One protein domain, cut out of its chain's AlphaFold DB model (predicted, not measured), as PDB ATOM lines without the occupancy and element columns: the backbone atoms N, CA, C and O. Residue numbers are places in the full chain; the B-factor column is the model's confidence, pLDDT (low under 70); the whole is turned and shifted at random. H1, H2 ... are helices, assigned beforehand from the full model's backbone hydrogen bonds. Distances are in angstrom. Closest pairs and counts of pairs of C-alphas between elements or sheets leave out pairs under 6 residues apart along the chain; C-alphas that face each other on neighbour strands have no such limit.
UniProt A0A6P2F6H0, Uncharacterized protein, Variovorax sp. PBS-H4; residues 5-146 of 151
ATOM      1  N   ASP A   5      47.217  96.165  66.666       86.12
ATOM      2  CA  ASP A   5      48.420  96.967  66.858       86.12
ATOM      3  C   ASP A   5      48.823  97.031  68.342       86.12
ATOM      4  O   ASP A   5      50.008  96.938  68.651       86.12
ATOM      5  N   LEU A   6      47.860  97.128  69.271       87.88
ATOM      6  CA  LEU A   6      48.137  97.171  70.714       87.88
ATOM      7  C   LEU A   6      48.747  95.849  71.191       87.88
ATOM      8  O   LEU A   6      49.791  95.856  71.835       87.88
ATOM      9  N   GLU A   7      48.157  94.718  70.793       90.19
ATOM     10  CA  GLU A   7      48.684  93.387  71.123       90.19
ATOM     11  C   GLU A   7      50.118  93.201  70.591       90.19
ATOM     12  O   GLU A   7      50.979  92.611  71.247       90.19
ATOM     13  N   THR A   8      50.403  93.732  69.398       92.81
ATOM     14  CA  THR A   8      51.744  93.678  68.803       92.81
ATOM     15  C   THR A   8      52.752  94.503  69.606       92.81
ATOM     16  O   THR A   8      53.861  94.026  69.863       92.81
ATOM     17  N   VAL A   9      52.377  95.712  70.033       93.00
ATOM     18  CA  VAL A   9      53.228  96.578  70.867       93.00
ATOM     19  C   VAL A   9      53.504  95.920  72.224       93.00
ATOM     20  O   VAL A   9      54.665  95.850  72.630       93.00
ATOM     21  N   GLU A  10      52.483  95.349  72.867       92.81
ATOM     22  CA  GLU A  10      52.614  94.639  74.148       92.81
ATOM     23  C   GLU A  10      53.567  93.441  74.049       92.81
ATOM     24  O   GLU A  10      54.471  93.278  74.878       92.81
ATOM     25  N   LYS A  11      53.425  92.626  72.995       95.00
ATOM     26  CA  LYS A  11      54.337  91.504  72.722       95.00
ATOM     27  C   LYS A  11      55.763  91.983  72.470       95.00
ATOM     28  O   LYS A  11      56.702  91.407  73.016       95.00
ATOM     29  N   ALA A  12      55.943  93.036  71.675       95.94
ATOM     30  CA  ALA A  12      57.262  93.597  71.407       95.94
ATOM     31  C   ALA A  12      57.931  94.095  72.697       95.94
ATOM     32  O   ALA A  12      59.106  93.802  72.935       95.94
ATOM     33  N   ARG A  13      57.187  94.788  73.570       94.94
ATOM     34  CA  ARG A  13      57.709  95.244  74.862       94.94
ATOM     35  C   ARG A  13      58.098  94.070  75.752       94.94
ATOM     36  O   ARG A  13      59.178  94.107  76.344       94.94
ATOM     37  N   ALA A  14      57.256  93.040  75.839       94.56
ATOM     38  CA  ALA A  14      57.538  91.842  76.626       94.56
ATOM     39  C   ALA A  14      58.824  91.142  76.152       94.56
ATOM     40  O   ALA A  14      59.712  90.880  76.962       94.56
ATOM     41  N   LEU A  15      58.987  90.954  74.838       97.06
ATOM     42  CA  LEU A  15      60.199  90.369  74.255       97.06
ATOM     43  C   LEU A  15      61.454  91.195  74.572       97.06
ATOM     44  O   LEU A  15      62.488  90.644  74.946       97.06
ATOM     45  N   ILE A  16      61.380  92.526  74.475       93.88
ATOM     46  CA  ILE A  16      62.512  93.390  74.842       93.88
ATOM     47  C   ILE A  16      62.849  93.240  76.332       93.88
ATOM     48  O   ILE A  16      64.026  93.175  76.687       93.88
ATOM     49  N   GLN A  17      61.849  93.144  77.209       91.88
ATOM     50  CA  GLN A  17      62.070  92.927  78.642       91.88
ATOM     51  C   GLN A  17      62.722  91.573  78.940       91.88
ATOM     52  O   GLN A  17      63.615  91.509  79.787       91.88
ATOM     53  N   GLU A  18      62.350  90.516  78.219       93.06
ATOM     54  CA  GLU A  18      63.017  89.213  78.312       93.06
ATOM     55  C   GLU A  18      64.485  89.300  77.884       93.06
ATOM     56  O   GLU A  18      65.367  88.791  78.578       93.06
ATOM     57  N   VAL A  19      64.777  90.018  76.794       91.12
ATOM     58  CA  VAL A  19      66.156  90.256  76.344       91.12
ATOM     59  C   VAL A  19      66.949  91.037  77.397       91.12
ATOM     60  O   VAL A  19      68.080  90.663  77.710       91.12
ATOM     61  N   ILE A  20      66.371  92.086  77.991       87.06
ATOM     62  CA  ILE A  20      66.990  92.859  79.084       87.06
ATOM     63  C   ILE A  20      67.303  91.952  80.279       87.06
ATOM     64  O   ILE A  20      68.412  92.013  80.818       87.06
ATOM     65  N   ALA A  21      66.352  91.107  80.686       84.94
ATOM     66  CA  ALA A  21      66.511  90.191  81.809       84.94
ATOM     67  C   ALA A  21      67.607  89.150  81.534       84.94
ATOM     68  O   ALA A  21      68.509  88.970  82.357       84.94
ATOM     69  N   GLY A  22      67.594  88.538  80.346       85.56
ATOM     70  CA  GLY A  22      68.614  87.586  79.904       85.56
ATOM     71  C   GLY A  22      70.013  88.201  79.820       85.56
ATOM     72  O   GLY A  22      71.003  87.526  80.087       85.56
ATOM     73  N   ARG A  23      70.111  89.502  79.524       84.19
ATOM     74  CA  ARG A  23      71.376  90.249  79.417       84.19
ATOM     75  C   ARG A  23      71.814  90.945  80.703       84.19
ATOM     76  O   ARG A  23      72.883  91.548  80.715       84.19
ATOM     77  N   SER A  24      71.044  90.853  81.785       75.06
ATOM     78  CA  SER A  24      71.314  91.560  83.048       75.06
ATOM     79  C   SER A  24      72.744  91.355  83.574       75.06
ATOM     80  O   SER A  24      73.393  92.303  84.005       75.06
ATOM     81  N   HIS A  25      73.280  90.141  83.453       73.31
ATOM     82  CA  HIS A  25      74.642  89.793  83.867       73.31
ATOM     83  C   HIS A  25      75.752  90.390  82.978       73.31
ATOM     84  O   HIS A  25      76.895  90.494  83.429       73.31
ATOM     85  N   LEU A  26      75.421  90.783  81.743       72.12
ATOM     86  CA  LEU A  26      76.325  91.384  80.753       72.12
ATOM     87  C   LEU A  26      76.289  92.915  80.770       72.12
ATOM     88  O   LEU A  26      77.083  93.541  80.083       72.12
ATOM     89  N   ALA A  27      75.354  93.528  81.496       67.75
ATOM     90  CA  ALA A  27      75.202  94.981  81.512       67.75
ATOM     91  C   ALA A  27      76.294  95.689  82.331       67.75
ATOM     92  O   ALA A  27      76.575  96.862  82.093       67.75
ATOM     93  N   ALA A  28      76.903  94.986  83.290       72.00
ATOM     94  CA  ALA A  28      77.955  95.542  84.129       72.00
ATOM     95  C   ALA A  28      79.231  95.800  83.312       72.00
ATOM     96  O   ALA A  28      79.684  94.938  82.553       72.00
ATOM     97  N   ALA A  29      79.827  96.976  83.507       73.06
ATOM     98  CA  ALA A  29      81.154  97.262  82.987       73.06
ATOM     99  C   ALA A  29      82.197  96.316  83.615       73.06
ATOM    100  O   ALA A  29      82.082  95.893  84.767       73.06
ATOM    101  N   VAL A  30      83.185  95.936  82.811       78.00
ATOM    102  CA  VAL A  30      84.296  95.061  83.178       78.00
ATOM    103  C   VAL A  30      85.501  95.958  83.431       78.00
ATOM    104  O   VAL A  30      85.923  96.626  82.491       78.00
ATOM    105  N   PRO A  31      86.064  95.991  84.647       72.69
ATOM    106  CA  PRO A  31      87.228  96.816  84.925       72.69
ATOM    107  C   PRO A  31      88.449  96.314  84.151       72.69
ATOM    108  O   PRO A  31      88.695  95.107  84.062       72.69
ATOM    109  N   TYR A  32      89.224  97.253  83.621       76.62
ATOM    110  CA  TYR A  32      90.577  96.993  83.155       76.62
ATOM    111  C   TYR A  32      91.544  97.107  84.340       76.62
ATOM    112  O   TYR A  32      91.559  98.109  85.054       76.62
ATOM    113  N   PHE A  33      92.332  96.056  84.577       76.69
ATOM    114  CA  PHE A  33      93.359  96.038  85.617       76.69
ATOM    115  C   PHE A  33      94.720  96.198  84.961       76.69
ATOM    116  O   PHE A  33      95.332  95.219  84.538       76.69
ATOM    117  N   ALA A  34      95.166  97.446  84.881       70.69
ATOM    118  CA  ALA A  34      96.444  97.784  84.286       70.69
ATOM    119  C   ALA A  34      97.608  97.139  85.079       70.69
ATOM    120  O   ALA A  34      97.543  97.069  86.317       70.69
ATOM    121  N   PRO A  35      98.688  96.684  84.416       72.25
ATOM    122  CA  PRO A  35      99.910  96.277  85.101       72.25
ATOM    123  C   PRO A  35     100.449  97.403  85.994       72.25
ATOM    124  O   PRO A  35     100.383  98.577  85.643       72.25
ATOM    125  N   THR A  36     101.017  97.064  87.153       71.00
ATOM    126  CA  THR A  36     101.508  98.071  88.115       71.00
ATOM    127  C   THR A  36     102.694  98.889  87.582       71.00
ATOM    128  O   THR A  36     102.961  99.965  88.107       71.00
ATOM    129  N   ASP A  37     103.387  98.406  86.544       73.12
ATOM    130  CA  ASP A  37     104.597  99.035  86.002       73.12
ATOM    131  C   ASP A  37     104.663  98.986  84.462       73.12
ATOM    132  O   ASP A  37     105.541  98.372  83.855       73.12
ATOM    133  N   ILE A  38     103.678  99.610  83.807       69.81
ATOM    134  CA  ILE A  38     103.581  99.655  82.334       69.81
ATOM    135  C   ILE A  38     104.799 100.355  81.716       69.81
ATOM    136  O   ILE A  38     105.289  99.927  80.675       69.81
ATOM    137  N   GLY A  39     105.334 101.393  82.368       72.75
ATOM    138  CA  GLY A  39     106.469 102.173  81.859       72.75
ATOM    139  C   GLY A  39     107.778 101.384  81.756       72.75
ATOM    140  O   GLY A  39     108.649 101.751  80.967       72.75
ATOM    141  N   CYS A  40     107.906 100.283  82.501       79.25
ATOM    142  CA  CYS A  40     109.058  99.386  82.440       79.25
ATOM    143  C   CYS A  40     108.887  98.224  81.450       79.25
ATOM    144  O   CYS A  40     109.827  97.449  81.251       79.25
ATOM    145  N   LEU A  41     107.725  98.096  80.801       80.56
ATOM    146  CA  LEU A  41     107.531  97.106  79.747       80.56
ATOM    147  C   LEU A  41     108.273  97.522  78.463       80.56
ATOM    148  O   LEU A  41     108.362  98.709  78.153       80.56
ATOM    149  N   PRO A  42     108.774  96.564  77.666       89.19
ATOM    150  CA  PRO A  42     109.210  96.820  76.298       89.19
ATOM    151  C   PRO A  42     108.128  97.547  75.475       89.19
ATOM    152  O   PRO A  42     106.948  97.235  75.654       89.19
ATOM    153  N   PRO A  43     108.486  98.425  74.517       87.94
ATOM    154  CA  PRO A  43     107.511  99.199  73.737       87.94
ATOM    155  C   PRO A  43     106.407  98.351  73.087       87.94
ATOM    156  O   PRO A  43     105.235  98.696  73.164       87.94
ATOM    157  N   ALA A  44     106.759  97.182  72.543       88.75
ATOM    158  CA  ALA A  44     105.788  96.265  71.943       88.75
ATOM    159  C   ALA A  44     104.745  95.735  72.948       88.75
ATOM    160  O   ALA A  44     103.604  95.475  72.572       88.75
ATOM    161  N   LEU A  45     105.132  95.568  74.217       86.06
ATOM    162  CA  LEU A  45     104.221  95.158  75.284       86.06
ATOM    163  C   LEU A  45     103.398  96.344  75.798       86.06
ATOM    164  O   LEU A  45     102.219  96.161  76.062       86.06
ATOM    165  N   GLN A  46     103.950  97.561  75.842       86.25
ATOM    166  CA  GLN A  46     103.163  98.766  76.146       86.25
ATOM    167  C   GLN A  46     102.042  98.979  75.119       86.25
ATOM    168  O   GLN A  46     100.888  99.157  75.492       86.25
ATOM    169  N   GLU A  47     102.354  98.873  73.823       87.88
ATOM    170  CA  GLU A  47     101.358  98.966  72.746       87.88
ATOM    171  C   GLU A  47     100.311  97.844  72.797       87.88
ATOM    172  O   GLU A  47      99.182  98.015  72.334       87.88
ATOM    173  N   ALA A  48     100.681  96.660  73.289       86.94
ATOM    174  CA  ALA A  48      99.731  95.573  73.490       86.94
ATOM    175  C   ALA A  48      98.772  95.891  74.649       86.94
ATOM    176  O   ALA A  48      97.565  95.762  74.476       86.94
ATOM    177  N   GLU A  49      99.286  96.376  75.782       86.94
ATOM    178  CA  GLU A  49      98.468  96.767  76.937       86.94
ATOM    179  C   GLU A  49      97.526  97.938  76.613       86.94
ATOM    180  O   GLU A  49      96.343  97.873  76.937       86.94
ATOM    181  N   SER A  50      97.992  98.970  75.898       86.12
ATOM    182  CA  SER A  50      97.124 100.077  75.466       86.12
ATOM    183  C   SER A  50      95.981  99.605  74.563       86.12
ATOM    184  O   SER A  50      94.854 100.069  74.702       86.12
ATOM    185  N   ARG A  51      96.232  98.633  73.675       89.31
ATOM    186  CA  ARG A  51      95.165  98.033  72.858       89.31
ATOM    187  C   ARG A  51      94.148  97.275  73.706       89.31
ATOM    188  O   ARG A  51      92.955  97.376  73.443       89.31
ATOM    189  N   ILE A  52      94.597  96.547  74.728       87.81
ATOM    190  CA  ILE A  52      93.700  95.827  75.645       87.81
ATOM    191  C   ILE A  52      92.817  96.813  76.422       87.81
ATOM    192  O   ILE A  52      91.620  96.564  76.582       87.81
ATOM    193  N   GLU A  53      93.385  97.927  76.884       87.00
ATOM    194  CA  GLU A  53      92.642  99.004  77.543       87.00
ATOM    195  C   GLU A  53      91.564  99.590  76.618       87.00
ATOM    196  O   GLU A  53      90.388  99.634  76.982       87.00
ATOM    197  N   GLU A  54      91.937  99.952  75.387       89.50
ATOM    198  CA  GLU A  54      91.010 100.489  74.385       89.50
ATOM    199  C   GLU A  54      89.885  99.503  74.030       89.50
ATOM    200  O   GLU A  54      88.712  99.883  73.959       89.50
ATOM    201  N   GLU A  55      90.213  98.223  73.831       89.19
ATOM    202  CA  GLU A  55      89.232  97.167  73.559       89.19
ATOM    203  C   GLU A  55      88.269  96.964  74.735       89.19
ATOM    204  O   GLU A  55      87.062  96.761  74.536       89.19
ATOM    205  N   ASN A  56      88.775  97.040  75.970       88.81
ATOM    206  CA  ASN A  56      87.961  96.933  77.175       88.81
ATOM    207  C   ASN A  56      86.964  98.095  77.277       88.81
ATOM    208  O   ASN A  56      85.760  97.862  77.453       88.81
ATOM    209  N   ASP A  57      87.447  99.322  77.091       88.62
ATOM    210  CA  ASP A  57      86.644 100.541  77.098       88.62
ATOM    211  C   ASP A  57      85.571 100.521  76.011       88.62
ATOM    212  O   ASP A  57      84.391 100.785  76.280       88.62
ATOM    213  N   PHE A  58      85.953 100.146  74.789       90.56
ATOM    214  CA  PHE A  58      85.019  99.968  73.685       90.56
ATOM    215  C   PHE A  58      83.935  98.945  74.047       90.56
ATOM    216  O   PHE A  58      82.737  99.227  73.936       90.56
ATOM    217  N   GLY A  59      84.336  97.779  74.559       90.50
ATOM    218  CA  GLY A  59      83.416  96.731  74.989       90.50
ATOM    219  C   GLY A  59      82.452  97.193  76.086       90.50
ATOM    220  O   GLY A  59      81.261  96.876  76.032       90.50
ATOM    221  N   ASN A  60      82.933  97.965  77.062       89.56
ATOM    222  CA  ASN A  60      82.116  98.529  78.138       89.56
ATOM    223  C   ASN A  60      81.069  99.510  77.611       89.56
ATOM    224  O   ASN A  60      79.892  99.402  77.970       89.56
ATOM    225  N   ARG A  61      81.469 100.426  76.723       91.12
ATOM    226  CA  ARG A  61      80.553 101.392  76.100       91.12
ATOM    227  C   ARG A  61      79.472 100.686  75.292       91.12
ATOM    228  O   ARG A  61      78.297 101.006  75.449       91.12
ATOM    229  N   VAL A  62      79.841  99.682  74.494       91.94
ATOM    230  CA  VAL A  62      78.887  98.897  73.695       91.94
ATOM    231  C   VAL A  62      77.894  98.149  74.585       91.94
ATOM    232  O   VAL A  62      76.687  98.213  74.343       91.94
ATOM    233  N   ARG A  63      78.361  97.468  75.641       89.56
ATOM    234  CA  ARG A  63      77.482  96.740  76.572       89.56
ATOM    235  C   ARG A  63      76.458  97.665  77.227       89.56
ATOM    236  O   ARG A  63      75.263  97.359  77.196       89.56
ATOM    237  N   ALA A  64      76.914  98.801  77.755       89.25
ATOM    238  CA  ALA A  64      76.047  99.790  78.385       89.25
ATOM    239  C   ALA A  64      75.057 100.404  77.388       89.25
ATOM    240  O   ALA A  64      73.858 100.437  77.659       89.25
ATOM    241  N   ALA A  65      75.534 100.807  76.207       91.50
ATOM    242  CA  ALA A  65      74.695 101.395  75.172       91.50
ATOM    243  C   ALA A  65      73.582 100.436  74.726       91.50
ATOM    244  O   ALA A  65      72.433 100.861  74.618       91.50
ATOM    245  N   ILE A  66      73.872  99.141  74.536       91.94
ATOM    246  CA  ILE A  66      72.852  98.142  74.177       91.94
ATOM    247  C   ILE A  66      71.802  98.021  75.286       91.94
ATOM    248  O   ILE A  66      70.607  98.079  75.002       91.94
ATOM    249  N   GLN A  67      72.227  97.869  76.545       89.81
ATOM    250  CA  GLN A  67      71.295  97.703  77.663       89.81
ATOM    251  C   GLN A  67      70.377  98.922  77.817       89.81
ATOM    252  O   GLN A  67      69.165  98.776  77.968       89.81
ATOM    253  N   MET A  68      70.948 100.124  77.741       90.94
ATOM    254  CA  MET A  68      70.198 101.372  77.849       90.94
ATOM    255  C   MET A  68      69.279 101.589  76.643       90.94
ATOM    256  O   MET A  68      68.148 102.028  76.829       90.94
ATOM    257  N   SER A  69      69.710 101.217  75.433       93.50
ATOM    258  CA  SER A  69      68.877 101.297  74.220       93.50
ATOM    259  C   SER A  69      67.647 100.406  74.327       93.50
ATOM    260  O   SER A  69      66.539 100.839  74.024       93.50
ATOM    261  N   LEU A  70      67.820  99.175  74.813       91.56
ATOM    262  CA  LEU A  70      66.705  98.260  75.050       91.56
ATOM    263  C   LEU A  70      65.758  98.803  76.129       91.56
ATOM    264  O   LEU A  70      64.543  98.741  75.959       91.56
ATOM    265  N   ALA A  71      66.292  99.377  77.211       89.94
ATOM    266  CA  ALA A  71      65.478  99.992  78.257       89.94
ATOM    267  C   ALA A  71      64.673 101.199  77.737       89.94
ATOM    268  O   ALA A  71      63.479 101.300  78.019       89.94
ATOM    269  N   ALA A  72      65.290 102.070  76.932       90.62
ATOM    270  CA  ALA A  72      64.623 103.202  76.288       90.62
ATOM    271  C   ALA A  72      63.542 102.744  75.294       90.62
ATOM    272  O   ALA A  72      62.443 103.304  75.265       90.62
ATOM    273  N   ALA A  73      63.811 101.689  74.519       93.44
ATOM    274  CA  ALA A  73      62.828 101.092  73.619       93.44
ATOM    275  C   ALA A  73      61.628 100.519  74.392       93.44
ATOM    276  O   ALA A  73      60.486 100.820  74.056       93.44
ATOM    277  N   ALA A  74      61.868  99.763  75.470       91.56
ATOM    278  CA  ALA A  74      60.802  99.231  76.318       91.56
ATOM    279  C   ALA A  74      59.960 100.342  76.972       91.56
ATOM    280  O   ALA A  74      58.737 100.212  77.054       91.56
ATOM    281  N   ALA A  75      60.593 101.433  77.418       89.44
ATOM    282  CA  ALA A  75      59.895 102.598  77.960       89.44
ATOM    283  C   ALA A  75      59.047 103.302  76.890       89.44
ATOM    284  O   ALA A  75      57.888 103.619  77.133       89.44
ATOM    285  N   SER A  76      59.589 103.478  75.685       93.25
ATOM    286  CA  SER A  76      58.873 104.104  74.568       93.25
ATOM    287  C   SER A  76      57.659 103.277  74.131       93.25
ATOM    288  O   SER A  76      56.584 103.837  73.936       93.25
ATOM    289  N   LEU A  77      57.790 101.947  74.059       92.94
ATOM    290  CA  LEU A  77      56.660 101.056  73.774       92.94
ATOM    291  C   LEU A  77      55.592 101.123  74.866       92.94
ATOM    292  O   LEU A  77      54.413 101.149  74.547       92.94
ATOM    293  N   ARG A  78      55.976 101.236  76.143       90.69
ATOM    294  CA  ARG A  78      55.020 101.414  77.248       90.69
ATOM    295  C   ARG A  78      54.213 102.713  77.127       90.69
ATOM    296  O   ARG A  78      53.021 102.727  77.444       90.69
ATOM    297  N   VAL A  79      54.841 103.792  76.655       90.94
ATOM    298  CA  VAL A  79      54.134 105.041  76.335       90.94
ATOM    299  C   VAL A  79      53.150 104.805  75.188       90.94
ATOM    300  O   VAL A  79      51.993 105.201  75.301       90.94
ATOM    301  N   SER A  80      53.568 104.117  74.120       92.19
ATOM    302  CA  SER A  80      52.672 103.746  73.017       92.19
ATOM    303  C   SER A  80      51.490 102.892  73.487       92.19
ATOM    304  O   SER A  80      50.360 103.229  73.156       92.19
ATOM    305  N   GLU A  81      51.719 101.864  74.311       90.50
ATOM    306  CA  GLU A  81      50.662 101.045  74.927       90.50
ATOM    307  C   GLU A  81      49.670 101.919  75.687       90.50
ATOM    308  O   GLU A  81      48.469 101.841  75.446       90.50
ATOM    309  N   SER A  82      50.175 102.796  76.562       88.56
ATOM    310  CA  SER A  82      49.334 103.688  77.362       88.56
ATOM    311  C   SER A  82      48.472 104.581  76.470       88.56
ATOM    312  O   SER A  82      47.275 104.681  76.690       88.56
ATOM    313  N   LEU A  83      49.046 105.192  75.429       89.50
ATOM    314  CA  LEU A  83      48.313 106.068  74.505       89.50
ATOM    315  C   LEU A  83      47.303 105.321  73.619       89.50
ATOM    316  O   LEU A  83      46.335 105.924  73.161       89.50
ATOM    317  N   MET A  84      47.545 104.040  73.344       88.94
ATOM    318  CA  MET A  84      46.656 103.182  72.556       88.94
ATOM    319  C   MET A  84      45.522 102.579  73.392       88.94
ATOM    320  O   MET A  84      44.551 102.073  72.824       88.94
ATOM    321  N   GLN A  85      45.611 102.643  74.724       83.94
ATOM    322  CA  GLN A  85      44.489 102.326  75.601       83.94
ATOM    323  C   GLN A  85      43.391 103.387  75.453       83.94
ATOM    324  O   GLN A  85      43.645 104.580  75.295       83.94
ATOM    325  N   ASP A  86      42.136 102.939  75.477       74.06
ATOM    326  CA  ASP A  86      40.984 103.807  75.236       74.06
ATOM    327  C   ASP A  86      40.750 104.779  76.406       74.06
ATOM    328  O   ASP A  86      40.025 104.496  77.361       74.06
ATOM    329  N   PHE A  87      41.345 105.968  76.310       76.44
ATOM    330  CA  PHE A  87      41.123 107.062  77.252       76.44
ATOM    331  C   PHE A  87      39.769 107.759  77.082       76.44
ATOM    332  O   PHE A  87      39.434 108.626  77.894       76.44
ATOM    333  N   ALA A  88      38.974 107.432  76.057       73.25
ATOM    334  CA  ALA A  88      37.696 108.102  75.823       73.25
ATOM    335  C   ALA A  88      36.682 107.823  76.941       73.25
ATOM    336  O   ALA A  88      35.795 108.645  77.180       73.25
ATOM    337  N   GLN A  89      36.847 106.708  77.660       79.75
ATOM    338  CA  GLN A  89      36.007 106.342  78.802       79.75
ATOM    339  C   GLN A  89      36.354 107.107  80.089       79.75
ATOM    340  O   GLN A  89      35.570 107.091  81.036       79.75
ATOM    341  N   LEU A  90      37.496 107.801  80.126       84.31
ATOM    342  CA  LEU A  90      37.947 108.566  81.286       84.31
ATOM    343  C   LEU A  90      37.355 109.983  81.312       84.31
ATOM    344  O   LEU A  90      37.112 110.629  80.277       84.31
ATOM    345  N   GLY A  91      37.196 110.526  82.520       89.94
ATOM    346  CA  GLY A  91      36.837 111.928  82.716       89.94
ATOM    347  C   GLY A  91      37.913 112.884  82.179       89.94
ATOM    348  O   GLY A  91      39.084 112.529  82.065       89.94
ATOM    349  N   SER A  92      37.547 114.133  81.867       88.88
ATOM    350  CA  SER A  92      38.481 115.133  81.300       88.88
ATOM    351  C   SER A  92      39.756 115.327  82.144       88.88
ATOM    352  O   SER A  92      40.870 115.343  81.624       88.88
ATOM    353  N   HIS A  93      39.601 115.398  83.467       90.56
ATOM    354  CA  HIS A  93      40.720 115.555  84.397       90.56
ATOM    355  C   HIS A  93      41.610 114.302  84.483       90.56
ATOM    356  O   HIS A  93      42.828 114.408  84.608       90.56
ATOM    357  N   GLU A  94      41.021 113.110  84.388       89.06
ATOM    358  CA  GLU A  94      41.764 111.845  84.368       89.06
ATOM    359  C   GLU A  94      42.570 111.713  83.076       89.06
ATOM    360  O   GLU A  94      43.754 111.401  83.129       89.06
ATOM    361  N   ARG A  95      41.980 112.083  81.933       89.12
ATOM    362  CA  ARG A  95      42.699 112.147  80.653       89.12
ATOM    363  C   ARG A  95      43.911 113.071  80.716       89.12
ATOM    364  O   ARG A  95      44.981 112.696  80.251       89.12
ATOM    365  N   GLN A  96      43.777 114.259  81.312       90.81
ATOM    366  CA  GLN A  96      44.916 115.166  81.491       90.81
ATOM    367  C   GLN A  96      46.025 114.555  82.353       90.81
ATOM    368  O   GLN A  96      47.199 114.711  82.022       90.81
ATOM    369  N   LYS A  97      45.673 113.841  83.429       90.50
ATOM    370  CA  LYS A  97      46.655 113.146  84.273       90.50
ATOM    371  C   LYS A  97      47.384 112.038  83.518       90.50
ATOM    372  O   LYS A  97      48.605 111.956  83.614       90.50
ATOM    373  N   GLU A  98      46.660 111.223  82.758       89.12
ATOM    374  CA  GLU A  98      47.251 110.140  81.967       89.12
ATOM    375  C   GLU A  98      48.181 110.679  80.873       89.12
ATOM    376  O   GLU A  98      49.300 110.192  80.718       89.12
ATOM    377  N   LEU A  99      47.780 111.748  80.176       91.38
ATOM    378  CA  LEU A  99      48.633 112.419  79.190       91.38
ATOM    379  C   LEU A  99      49.885 113.031  79.829       91.38
ATOM    380  O   LEU A  99      50.973 112.900  79.272       91.38
ATOM    381  N   ALA A 100      49.754 113.656  81.003       92.56
ATOM    382  CA  ALA A 100      50.901 114.176  81.742       92.56
ATOM    383  C   ALA A 100      51.862 113.049  82.157       92.56
ATOM    384  O   ALA A 100      53.072 113.197  82.000       92.56
ATOM    385  N   ARG A 101      51.342 111.898  82.608       90.06
ATOM    386  CA  ARG A 101      52.168 110.717  82.901       90.06
ATOM    387  C   ARG A 101      52.913 110.236  81.656       90.06
ATOM    388  O   ARG A 101      54.122 110.039  81.725       90.06
ATOM    389  N   CYS A 102      52.219 110.097  80.526       90.62
ATOM    390  CA  CYS A 102      52.830 109.684  79.259       90.62
ATOM    391  C   CYS A 102      53.929 110.660  78.812       90.62
ATOM    392  O   CYS A 102      54.978 110.226  78.342       90.62
ATOM    393  N   ALA A 103      53.720 111.967  78.994       92.06
ATOM    394  CA  ALA A 103      54.729 112.981  78.704       92.06
ATOM    395  C   ALA A 103      55.975 112.819  79.590       92.06
ATOM    396  O   ALA A 103      57.084 112.771  79.064       92.06
ATOM    397  N   CYS A 104      55.806 112.644  80.906       90.62
ATOM    398  CA  CYS A 104      56.927 112.399  81.818       90.62
ATOM    399  C   CYS A 104      57.696 111.112  81.471       90.62
ATOM    400  O   CYS A 104      58.926 111.089  81.520       90.62
ATOM    401  N   GLU A 105      56.997 110.037  81.101       87.81
ATOM    402  CA  GLU A 105      57.631 108.784  80.669       87.81
ATOM    403  C   GLU A 105      58.409 108.956  79.349       87.81
ATOM    404  O   GLU A 105      59.520 108.436  79.207       87.81
ATOM    405  N   ALA A 106      57.871 109.730  78.401       89.62
ATOM    406  CA  ALA A 106      58.552 110.052  77.149       89.62
ATOM    407  C   ALA A 106      59.808 110.914  77.370       89.62
ATOM    408  O   ALA A 106      60.844 110.663  76.751       89.62
ATOM    409  N   GLU A 107      59.749 111.893  78.276       91.25
ATOM    410  CA  GLU A 107      60.908 112.699  78.677       91.25
ATOM    411  C   GLU A 107      62.006 111.833  79.300       91.25
ATOM    412  O   GLU A 107      63.159 111.915  78.879       91.25
ATOM    413  N   ALA A 108      61.651 110.928  80.214       85.00
ATOM    414  CA  ALA A 108      62.612 109.998  80.801       85.00
ATOM    415  C   ALA A 108      63.287 109.105  79.738       85.00
ATOM    416  O   ALA A 108      64.499 108.891  79.784       85.00
ATOM    417  N   SER A 109      62.534 108.617  78.743       87.69
ATOM    418  CA  SER A 109      63.088 107.852  77.612       87.69
ATOM    419  C   SER A 109      64.063 108.683  76.763       87.69
ATOM    420  O   SER A 109      65.146 108.210  76.384       87.69
ATOM    421  N   ARG A 110      63.726 109.954  76.502       92.19
ATOM    422  CA  ARG A 110      64.613 110.895  75.805       92.19
ATOM    423  C   ARG A 110      65.916 111.093  76.573       92.19
ATOM    424  O   ARG A 110      66.984 111.057  75.967       92.19
ATOM    425  N   ASP A 111      65.839 111.271  77.886       89.38
ATOM    426  CA  ASP A 111      67.014 111.512  78.720       89.38
ATOM    427  C   ASP A 111      67.942 110.281  78.743       89.38
ATOM    428  O   ASP A 111      69.152 110.420  78.556       89.38
ATOM    429  N   ILE A 112      67.387 109.062  78.825       88.69
ATOM    430  CA  ILE A 112      68.158 107.813  78.652       88.69
ATOM    431  C   ILE A 112      68.863 107.797  77.290       88.69
ATOM    432  O   ILE A 112      70.042 107.458  77.204       88.69
ATOM    433  N   THR A 113      68.169 108.202  76.227       90.94
ATOM    434  CA  THR A 113      68.750 108.281  74.877       90.94
ATOM    435  C   THR A 113      69.893 109.300  74.799       90.94
ATOM    436  O   THR A 113      70.907 109.045  74.147       90.94
ATOM    437  N   GLY A 114      69.783 110.414  75.525       91.94
ATOM    438  CA  GLY A 114      70.866 111.383  75.699       91.94
ATOM    439  C   GLY A 114      72.115 110.767  76.336       91.94
ATOM    440  O   GLY A 114      73.216 110.932  75.808       91.94
ATOM    441  N   HIS A 115      71.945 109.989  77.408       91.88
ATOM    442  CA  HIS A 115      73.047 109.255  78.039       91.88
ATOM    443  C   HIS A 115      73.686 108.228  77.094       91.88
ATOM    444  O   HIS A 115      74.908 108.115  77.040       91.88
ATOM    445  N   ILE A 116      72.892 107.517  76.286       92.44
ATOM    446  CA  ILE A 116      73.421 106.581  75.277       92.44
ATOM    447  C   ILE A 116      74.339 107.311  74.293       92.44
ATOM    448  O   ILE A 116      75.452 106.852  74.030       92.44
ATOM    449  N   ALA A 117      73.909 108.464  73.778       94.25
ATOM    450  CA  ALA A 117      74.724 109.273  72.876       94.25
ATOM    451  C   ALA A 117      76.017 109.769  73.554       94.25
ATOM    452  O   ALA A 117      77.087 109.773  72.934       94.25
ATOM    453  N   ALA A 118      75.949 110.151  74.832       92.56
ATOM    454  CA  ALA A 118      77.121 110.546  75.612       92.56
ATOM    455  C   ALA A 118      78.110 109.380  75.812       92.56
ATOM    456  O   ALA A 118      79.306 109.561  75.587       92.56
ATOM    457  N   ILE A 119      77.623 108.179  76.136       91.94
ATOM    458  CA  ILE A 119      78.448 106.969  76.294       91.94
ATOM    459  C   ILE A 119      79.118 106.580  74.974       91.94
ATOM    460  O   ILE A 119      80.327 106.356  74.929       91.94
ATOM    461  N   LEU A 120      78.357 106.537  73.877       91.00
ATOM    462  CA  LEU A 120      78.881 106.162  72.560       91.00
ATOM    463  C   LEU A 120      79.919 107.164  72.038       91.00
ATOM    464  O   LEU A 120      80.874 106.767  71.376       91.00
ATOM    465  N   SER A 121      79.769 108.449  72.371       92.88
ATOM    466  CA  SER A 121      80.750 109.491  72.034       92.88
ATOM    467  C   SER A 121      81.923 109.588  73.017       92.88
ATOM    468  O   SER A 121      82.804 110.421  72.822       92.88
ATOM    469  N   GLY A 122      81.948 108.762  74.068       88.19
ATOM    470  CA  GLY A 122      82.991 108.776  75.095       88.19
ATOM    471  C   GLY A 122      82.937 109.973  76.050       88.19
ATOM    472  O   GLY A 122      83.884 110.184  76.800       88.19
ATOM    473  N   LYS A 123      81.853 110.759  76.037       91.38
ATOM    474  CA  LYS A 123      81.637 111.892  76.954       91.38
ATOM    475  C   LYS A 123      81.175 111.451  78.344       91.38
ATOM    476  O   LYS A 123      81.320 112.208  79.298       91.38
ATOM    477  N   GLU A 124      80.608 110.252  78.448       88.75
ATOM    478  CA  GLU A 124      80.166 109.638  79.699       88.75
ATOM    479  C   GLU A 124      80.741 108.221  79.817       88.75
ATOM    480  O   GLU A 124      80.774 107.468  78.842       88.75
ATOM    481  N   ALA A 125      81.199 107.854  81.015       84.69
ATOM    482  CA  ALA A 125      81.661 106.501  81.303       84.69
ATOM    483  C   ALA A 125      80.475 105.607  81.717       84.69
ATOM    484  O   ALA A 125      79.627 106.044  82.500       84.69
ATOM    485  N   PRO A 126      80.416 104.343  81.258       83.62
ATOM    486  CA  PRO A 126      79.473 103.361  81.781       83.62
ATOM    487  C   PRO A 126      79.556 103.244  83.307       83.62
ATOM    488  O   PRO A 126      80.648 103.169  83.868       83.62
ATOM    489  N   LYS A 127      78.408 103.188  83.992       73.56
ATOM    490  CA  LYS A 127      78.387 103.014  85.451       73.56
ATOM    491  C   LYS A 127      78.972 101.650  85.835       73.56
ATOM    492  O   LYS A 127      78.472 100.609  85.410       73.56
ATOM    493  N   LEU A 128      80.004 101.679  86.672       61.19
ATOM    494  CA  LEU A 128      80.576 100.510  87.332       61.19
ATOM    495  C   LEU A 128      79.700 100.139  88.535       61.19
ATOM    496  O   LEU A 128      79.396 100.989  89.374       61.19
ATOM    497  N   ASP A 129      79.273  98.880  88.629       59.81
ATOM    498  CA  ASP A 129      78.540  98.397  89.802       59.81
ATOM    499  C   ASP A 129      79.536  97.943  90.883       59.81
ATOM    500  O   ASP A 129      79.826  96.753  91.051       59.81
ATOM    501  N   ALA A 130      80.086  98.923  91.608       50.34
ATOM    502  CA  ALA A 130      81.166  98.757  92.587       50.34
ATOM    503  C   ALA A 130      80.885  97.708  93.688       50.34
ATOM    504  O   ALA A 130      81.803  97.138  94.283       50.34
ATOM    505  N   LEU A 131      79.616  97.393  93.972       45.56
ATOM    506  CA  LEU A 131      79.245  96.367  94.956       45.56
ATOM    507  C   LEU A 131      79.331  94.942  94.391       45.56
ATOM    508  O   LEU A 131      79.710  94.013  95.116       45.56
ATOM    509  N   MET A 132      79.021  94.753  93.104       54.88
ATOM    510  CA  MET A 132      79.310  93.495  92.411       54.88
ATOM    511  C   MET A 132      80.822  93.290  92.246       54.88
ATOM    512  O   MET A 132      81.285  92.150  92.327       54.88
ATOM    513  N   GLU A 133      81.593  94.369  92.106       54.91
ATOM    514  CA  GLU A 133      83.059  94.344  92.018       54.91
ATOM    515  C   GLU A 133      83.725  93.822  93.291       54.91
ATOM    516  O   GLU A 133      84.538  92.904  93.205       54.91
ATOM    517  N   ILE A 134      83.342  94.307  94.481       54.41
ATOM    518  CA  ILE A 134      83.906  93.802  95.748       54.41
ATOM    519  C   ILE A 134      83.650  92.294  95.887       54.41
ATOM    520  O   ILE A 134      84.524  91.544  96.326       54.41
ATOM    521  N   LYS A 135      82.464  91.818  95.487       54.47
ATOM    522  CA  LYS A 135      82.125  90.388  95.545       54.47
ATOM    523  C   LYS A 135      82.881  89.558  94.507       54.47
ATOM    524  O   LYS A 135      83.380  88.486  94.858       54.47
ATOM    525  N   ARG A 136      82.988  90.027  93.259       57.91
ATOM    526  CA  ARG A 136      83.711  89.324  92.182       57.91
ATOM    527  C   ARG A 136      85.215  89.296  92.433       57.91
ATOM    528  O   ARG A 136      85.802  88.225  92.349       57.91
ATOM    529  N   LEU A 137      85.814  90.418  92.834       58.09
ATOM    530  CA  LEU A 137      87.237  90.506  93.166       58.09
ATOM    531  C   LEU A 137      87.583  89.585  94.342       58.09
ATOM    532  O   LEU A 137      88.531  88.811  94.269       58.09
ATOM    533  N   LYS A 138      86.766  89.597  95.402       58.00
ATOM    534  CA  LYS A 138      86.955  88.711  96.558       58.00
ATOM    535  C   LYS A 138      86.839  87.231  96.185       58.00
ATOM    536  O   LYS A 138      87.589  86.420  96.721       58.00
ATOM    537  N   SER A 139      85.933  86.888  95.272       61.34
ATOM    538  CA  SER A 139      85.765  85.510  94.789       61.34
ATOM    539  C   SER A 139      86.939  85.077  93.906       61.34
ATOM    540  O   SER A 139      87.512  84.022  94.144       61.34
ATOM    541  N   ALA A 140      87.379  85.926  92.974       61.00
ATOM    542  CA  ALA A 140      88.526  85.652  92.107       61.00
ATOM    543  C   ALA A 140      89.847  85.538  92.893       61.00
ATOM    544  O   ALA A 140      90.675  84.678  92.602       61.00
ATOM    545  N   ILE A 141      90.038  86.363  93.931       61.62
ATOM    546  CA  ILE A 141      91.176  86.242  94.855       61.62
ATOM    547  C   ILE A 141      91.104  84.918  95.623       61.62
ATOM    548  O   ILE A 141      92.117  84.239  95.760       61.62
ATOM    549  N   TYR A 142      89.916  84.529  96.094       61.12
ATOM    550  CA  TYR A 142      89.719  83.275  96.820       61.12
ATOM    551  C   TYR A 142      90.005  82.041  95.956       61.12
ATOM    552  O   TYR A 142      90.655  81.107  96.415       61.12
ATOM    553  N   GLU A 143      89.560  82.041  94.700       61.66
ATOM    554  CA  GLU A 143      89.822  80.954  93.750       61.66
ATOM    555  C   GLU A 143      91.301  80.862  93.365       61.66
ATOM    556  O   GLU A 143      91.831  79.764  93.205       61.66
ATOM    557  N   ARG A 144      91.987  82.005  93.241       53.66
ATOM    558  CA  ARG A 144      93.371  82.060  92.753       53.66
ATOM    559  C   ARG A 144      94.426  81.903  93.851       53.66
ATOM    560  O   ARG A 144      95.512  81.407  93.571       53.66
ATOM    561  N   PHE A 145      94.121  82.311  95.083       68.81
ATOM    562  CA  PHE A 145      95.079  82.337  96.197       68.81
ATOM    563  C   PHE A 145      94.599  81.596  97.455       68.81
ATOM    564  O   PHE A 145      95.327  81.530  98.444       68.81
ATOM    565  N   GLY A 146      93.396  81.013  97.445       68.69
ATOM    566  CA  GLY A 146      92.803  80.382  98.623       68.69
ATOM    567  C   GLY A 146      92.364  81.394  99.693       68.69
ATOM    568  O   GLY A 146      92.160  82.579  99.428       68.69
TER     569      GLY A 146
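Overview. This is residues 5 to 146 of the 151 residues of an uncharacterized protein of Variovorax sp. PBS-H4 (UniProt A0A6P2F6H0). A long helical hairpin, H2 and H3, makes the length of a rod; H1 packs on residues 67 to 84 of H2, and residues 134 to 146, mostly H4, stick out from the body. A long stretch with no named element, residues 23 to 42, leads from H1 to the far end of the rod, where H2 begins. The printed part has 142 residues with four named helices, in the order H1, H2, H3, H4, and no named strand; its class is all helix. It is only just loose, close to extended, with a radius of gyration of the C-alphas of 21.6 A, and spans 73 by 35 by 25 A.

Arrangement. H1, residues 5 to 22, and H2, residues 43 to 84, touch and form a helical hairpin, at a shallow tilt of 31 degrees, opposite ways. Their closest C-alphas, those of Arg 13 and Ala 74, are 5.3 A apart, and H2 touches H1 with residues 67 to 84 alone. H3, residues 92 to 120, touches H2 and forms a second helical hairpin with it, at a shallow tilt of 12 degrees, opposite ways; the closest C-alphas, those of Ala 72 and Ser 109, are 5.1 A apart. H1 and H3 are apart. H4, residues 130 to 145, is apart from H1, H2 and H3. In H1, H2 and H3 every O i to N i+4 pair is within hydrogen-bond range; in H4, 11 of 12 are.

Along the chain. H1 begins at C-alpha 5, (48.420, 96.967, 66.858), and is 25.8 A long. H2 begins at C-alpha 43, (107.511, 99.199, 73.737), and is 61.0 A long. H3 is 42.3 A long. H4 ends at C-alpha 145, (95.079, 82.337, 96.197).

Size, cuts and confidence. The two C-alphas farthest apart, those of Pro 42 and Gly 91, are 74.2 A apart. The printed part has no cut. H1 to H2 is a long link; H2 to H3 and H3 to H4 are short links. The mean pLDDT of the printed part is 83.2, with residues 27, 38 and 128 to 146 under 70.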